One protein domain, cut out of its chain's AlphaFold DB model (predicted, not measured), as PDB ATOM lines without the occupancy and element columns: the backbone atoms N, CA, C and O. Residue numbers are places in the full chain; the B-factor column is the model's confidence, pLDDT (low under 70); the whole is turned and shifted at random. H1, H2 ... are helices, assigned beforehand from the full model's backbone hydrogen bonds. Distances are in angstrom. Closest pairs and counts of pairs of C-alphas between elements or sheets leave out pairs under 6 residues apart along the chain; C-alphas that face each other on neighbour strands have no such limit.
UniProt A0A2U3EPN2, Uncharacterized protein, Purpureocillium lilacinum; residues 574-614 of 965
ATOM      1  N   THR A 574     -19.927   3.716  -2.857       61.41
ATOM      2  CA  THR A 574     -19.843   5.186  -2.777       61.41
ATOM      3  C   THR A 574     -19.503   5.704  -1.379       61.41
ATOM      4  O   THR A 574     -18.785   6.690  -1.282       61.41
ATOM      5  N   ARG A 575     -19.868   5.004  -0.293       61.66
ATOM      6  CA  ARG A 575     -19.498   5.353   1.103       61.66
ATOM      7  C   ARG A 575     -18.036   5.787   1.326       61.66
ATOM      8  O   ARG A 575     -17.841   6.822   1.959       61.66
ATOM      9  N   PRO A 576     -16.990   5.070   0.859       69.75
ATOM     10  CA  PRO A 576     -15.609   5.537   1.020       69.75
ATOM     11  C   PRO A 576     -15.321   6.823   0.231       69.75
ATOM     12  O   PRO A 576     -14.521   7.636   0.682       69.75
ATOM     13  N   ILE A 577     -15.990   7.035  -0.905       73.88
ATOM     14  CA  ILE A 577     -15.855   8.231  -1.747       73.88
ATOM     15  C   ILE A 577     -16.581   9.419  -1.100       73.88
ATOM     16  O   ILE A 577     -16.005  10.491  -0.984       73.88
ATOM     17  N   GLU A 578     -17.800   9.227  -0.593       81.69
ATOM     18  CA  GLU A 578     -18.573  10.224   0.163       81.69
ATOM     19  C   GLU A 578     -17.852  10.635   1.459       81.69
ATOM     20  O   GLU A 578     -17.746  11.822   1.772       81.69
ATOM     21  N   ASN A 579     -17.275   9.670   2.183       80.25
ATOM     22  CA  ASN A 579     -16.452   9.939   3.361       80.25
ATOM     23  C   ASN A 579     -15.142  10.656   2.994       80.25
ATOM     24  O   ASN A 579     -14.751  11.586   3.694       80.25
ATOM     25  N   ALA A 580     -14.485  10.290   1.887       78.81
ATOM     26  CA  ALA A 580     -13.294  10.991   1.407       78.81
ATOM     27  C   ALA A 580     -13.609  12.423   0.942       78.81
ATOM     28  O   ALA A 580     -12.866  13.341   1.276       78.81
ATOM     29  N   ILE A 581     -14.725  12.640   0.239       83.19
ATOM     30  CA  ILE A 581     -15.187  13.962  -0.208       83.19
ATOM     31  C   ILE A 581     -15.567  14.831   0.990       83.19
ATOM     32  O   ILE A 581     -15.122  15.970   1.068       83.19
ATOM     33  N   THR A 582     -16.329  14.317   1.957       79.94
ATOM     34  CA  THR A 582     -16.703  15.094   3.152       79.94
ATOM     35  C   THR A 582     -15.520  15.330   4.095       79.94
ATOM     36  O   THR A 582     -15.469  16.370   4.750       79.94
ATOM     37  N   PHE A 583     -14.531  14.429   4.137       81.38
ATOM     38  CA  PHE A 583     -13.244  14.666   4.796       81.38
ATOM     39  C   PHE A 583     -12.440  15.758   4.075       81.38
ATOM     40  O   PHE A 583     -12.022  16.717   4.716       81.38
ATOM     41  N   LEU A 584     -12.301  15.679   2.747       76.38
ATOM     42  CA  LEU A 584     -11.647  16.703   1.925       76.38
ATOM     43  C   LEU A 584     -12.329  18.068   2.056       76.38
ATOM     44  O   LEU A 584     -11.636  19.058   2.229       76.38
ATOM     45  N   GLN A 585     -13.662  18.133   2.047       80.62
ATOM     46  CA  GLN A 585     -14.425  19.369   2.253       80.62
ATOM     47  C   GLN A 585     -14.201  19.953   3.653       80.62
ATOM     48  O   GLN A 585     -13.986  21.156   3.781       80.62
ATOM     49  N   LYS A 586     -14.198  19.123   4.706       77.19
ATOM     50  CA  LYS A 586     -13.887  19.574   6.074       77.19
ATOM     51  C   LYS A 586     -12.450  20.080   6.189       77.19
ATOM     52  O   LYS A 586     -12.236  21.139   6.770       77.19
ATOM     53  N   GLN A 587     -11.486  19.376   5.598       72.50
ATOM     54  CA  GLN A 587     -10.075  19.752   5.650       72.50
ATOM     55  C   GLN A 587      -9.777  20.995   4.799       72.50
ATOM     56  O   GLN A 587      -9.054  21.878   5.246       72.50
ATOM     57  N   TYR A 588     -10.388  21.107   3.616       72.69
ATOM     58  CA  TYR A 588     -10.356  22.299   2.768       72.69
ATOM     59  C   TYR A 588     -10.941  23.495   3.520       72.69
ATOM     60  O   TYR A 588     -10.249  24.489   3.717       72.69
ATOM     61  N   ASN A 589     -12.162  23.376   4.048       72.38
ATOM     62  CA  ASN A 589     -12.783  24.457   4.810       72.38
ATOM     63  C   ASN A 589     -11.947  24.838   6.042       72.38
ATOM     64  O   ASN A 589     -11.798  26.022   6.303       72.38
ATOM     65  N   ALA A 590     -11.329  23.888   6.755       69.56
ATOM     66  CA  ALA A 590     -10.434  24.190   7.876       69.56
ATOM     67  C   ALA A 590      -9.141  24.920   7.452       69.56
ATOM     68  O   ALA A 590      -8.696  25.831   8.148       69.56
ATOM     69  N   ILE A 591      -8.548  24.559   6.308       62.59
ATOM     70  CA  ILE A 591      -7.325  25.187   5.774       62.59
ATOM     71  C   ILE A 591      -7.612  26.588   5.210       62.59
ATOM     72  O   ILE A 591      -6.806  27.501   5.400       62.59
ATOM     73  N   PHE A 592      -8.763  26.786   4.563       69.94
ATOM     74  CA  PHE A 592      -9.178  28.058   3.959       69.94
ATOM     75  C   PHE A 592     -10.028  28.954   4.892       69.94
ATOM     76  O   PHE A 592     -10.326  30.087   4.526       69.94
ATOM     77  N   ALA A 593     -10.378  28.512   6.108       69.62
ATOM     78  CA  ALA A 593     -11.194  29.291   7.055       69.62
ATOM     79  C   ALA A 593     -10.522  30.567   7.589       69.62
ATOM     80  O   ALA A 593     -11.222  31.469   8.048       69.62
ATOM     81  N   SER A 594      -9.187  30.658   7.574       76.75
ATOM     82  CA  SER A 594      -8.470  31.834   8.075       76.75
ATOM     83  C   SER A 594      -7.757  32.578   6.948       76.75
ATOM     84  O   SER A 594      -7.021  31.997   6.151       76.75
ATOM     85  N   TRP A 595      -7.919  33.900   6.909       68.31
ATOM     86  CA  TRP A 595      -7.256  34.738   5.906       68.31
ATOM     87  C   TRP A 595      -5.721  34.656   6.019       68.31
ATOM     88  O   TRP A 595      -5.016  34.711   5.015       68.31
ATOM     89  N   GLY A 596      -5.207  34.413   7.233       81.12
ATOM     90  CA  GLY A 596      -3.790  34.159   7.500       81.12
ATOM     91  C   GLY A 596      -3.266  32.857   6.888       81.12
ATOM     92  O   GLY A 596      -2.193  32.875   6.295       81.12
ATOM     93  N   THR A 597      -4.016  31.748   6.953       76.81
ATOM     94  CA  THR A 597      -3.612  30.485   6.304       76.81
ATOM     95  C   THR A 597      -3.692  30.564   4.784       76.81
ATOM     96  O   THR A 597      -2.823  30.003   4.113       76.81
ATOM     97  N   ILE A 598      -4.644  31.318   4.220       81.38
ATOM     98  CA  ILE A 598      -4.654  31.655   2.786       81.38
ATOM     99  C   ILE A 598      -3.397  32.459   2.424       81.38
ATOM    100  O   ILE A 598      -2.694  32.104   1.481       81.38
ATOM    101  N   LEU A 599      -3.061  33.494   3.200       84.25
ATOM    102  CA  LEU A 599      -1.883  34.326   2.953       84.25
ATOM    103  C   LEU A 599      -0.576  33.519   3.038       84.25
ATOM    104  O   LEU A 599       0.270  33.620   2.150       84.25
ATOM    105  N   THR A 600      -0.404  32.676   4.063       82.44
ATOM    106  CA  THR A 600       0.810  31.856   4.204       82.44
ATOM    107  C   THR A 600       0.888  30.749   3.163       82.44
ATOM    108  O   THR A 600       1.969  30.515   2.636       82.44
ATOM    109  N   THR A 601      -0.221  30.084   2.813       83.69
ATOM    110  CA  THR A 601      -0.198  29.083   1.728       83.69
ATOM    111  C   THR A 601       0.059  29.732   0.371       83.69
ATOM    112  O   THR A 601       0.810  29.164  -0.415       83.69
ATOM    113  N   PHE A 602      -0.441  30.947   0.122       86.50
ATOM    114  CA  PHE A 602      -0.084  31.735  -1.057       86.50
ATOM    115  C   PHE A 602       1.411  32.084  -1.081       86.50
ATOM    116  O   PHE A 602       2.072  31.809  -2.078       86.50
ATOM    117  N   PHE A 603       1.985  32.605   0.011       86.62
ATOM    118  CA  PHE A 603       3.426  32.889   0.071       86.62
ATOM    119  C   PHE A 603       4.289  31.626  -0.074       86.62
ATOM    120  O   PHE A 603       5.277  31.655  -0.803       86.62
ATOM    121  N   ILE A 604       3.903  30.506   0.545       90.00
ATOM    122  CA  ILE A 604       4.588  29.211   0.398       90.00
ATOM    123  C   ILE A 604       4.465  28.690  -1.044       90.00
ATOM    124  O   ILE A 604       5.447  28.197  -1.592       90.00
ATOM    125  N   ALA A 605       3.307  28.840  -1.693       86.31
ATOM    126  CA  ALA A 605       3.113  28.459  -3.091       86.31
ATOM    127  C   ALA A 605       3.928  29.346  -4.046       86.31
ATOM    128  O   ALA A 605       4.599  28.823  -4.930       86.31
ATOM    129  N   VAL A 606       3.948  30.667  -3.844       86.25
ATOM    130  CA  VAL A 606       4.773  31.605  -4.624       86.25
ATOM    131  C   VAL A 606       6.262  31.318  -4.421       86.25
ATOM    132  O   VAL A 606       7.007  31.283  -5.398       86.25
ATOM    133  N   PHE A 607       6.704  31.034  -3.193       84.81
ATOM    134  CA  PHE A 607       8.087  30.650  -2.901       84.81
ATOM    135  C   PHE A 607       8.451  29.285  -3.509       84.81
ATOM    136  O   PHE A 607       9.521  29.145  -4.096       84.81
ATOM    137  N   SER A 608       7.552  28.300  -3.461       84.94
ATOM    138  CA  SER A 608       7.711  26.986  -4.106       84.94
ATOM    139  C   SER A 608       7.791  27.101  -5.636       84.94
ATOM    140  O   SER A 608       8.719  26.589  -6.256       84.94
ATOM    141  N   ILE A 609       6.893  27.867  -6.261       82.94
ATOM    142  CA  ILE A 609       6.900  28.115  -7.712       82.94
ATOM    143  C   ILE A 609       8.135  28.931  -8.127       82.94
ATOM    144  O   ILE A 609       8.701  28.680  -9.192       82.94
ATOM    145  N   SER A 610       8.580  29.881  -7.299       77.50
ATOM    146  CA  SER A 610       9.791  30.676  -7.536       77.50
ATOM    147  C   SER A 610      11.055  29.820  -7.442       77.50
ATOM    148  O   SER A 610      11.839  29.785  -8.387       77.50
ATOM    149  N   THR A 611      11.221  29.054  -6.359       73.81
ATOM    150  CA  THR A 611      12.354  28.130  -6.179       73.81
ATOM    151  C   THR A 611      12.373  27.047  -7.253       73.81
ATOM    152  O   THR A 611      13.422  26.833  -7.850       73.81
ATOM    153  N   ALA A 612      11.232  26.454  -7.618       75.69
ATOM    154  CA  ALA A 612      11.138  25.542  -8.759       75.69
ATOM    155  C   ALA A 612      11.579  26.216 -10.074       75.69
ATOM    156  O   ALA A 612      12.434  25.689 -10.780       75.69
ATOM    157  N   LYS A 613      11.081  27.422 -10.389       71.38
ATOM    158  CA  LYS A 613      11.508  28.180 -11.583       71.38
ATOM    159  C   LYS A 613      12.958  28.678 -11.529       71.38
ATOM    160  O   LYS A 613      13.496  29.034 -12.574       71.38
ATOM    161  N   MET A 614      13.582  28.719 -10.356       68.12
ATOM    162  CA  MET A 614      14.992  29.067 -10.177       68.12
ATOM    163  C   MET A 614      15.898  27.837 -10.324       68.12
ATOM    164  O   MET A 614      16.927  27.925 -10.980       68.12
TER     165      MET A 614
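Overview. This is residues 574 to 614 of the 965 residues of an uncharacterized protein of Purpureocillium lilacinum (UniProt A0A2U3EPN2). What shape do these atoms make? Two helices of nearly equal length, H1 and then H2, meet at their ends as an open L, with a tight link at the corner and both arms standing free beyond it. What is its make-up? The printed part has 41 residues, is all helix and has no named strand. Is it compact? It is extended and flat, with a radius of gyration of the C-alphas of 14.4 A and spans of 43 by 23 by 5 A.

Arrangement. Where do the two helices meet? H1, residues 574 to 592, and H2, residues 595 to 614, only just touch, and only at the corner by their link, with 3 pairs of C-alphas within 8 A. The closest C-alphas, those of Phe 592 and Ile 598, are 5.9 A apart. How do their lines stand? They are about perpendicular, at 85 degrees. What do the backbones show? In H1 and H2 every O i to N i+4 pair is within hydrogen-bond range.

Along the chain. Where does H1 begin? C-alpha 574 is at (-19.843, 5.186, -2.777), and H1 measures 26.1 A from first to last C-alpha. Where does H2 end? C-alpha 614 is at (14.992, 29.067, -10.177), and H2 measures 28.0 A.

Size, cuts and confidence. How large is it? The two C-alphas farthest apart, those of Arg 575 and Met 614, are 43.3 A apart. Is there a cut or a long link? The printed part has no cut, and the link from H1 to H2 is tight. Where is confidence low? The pLDDT is under 70 at residues 574 to 576, 590 to 593, 595 and 614.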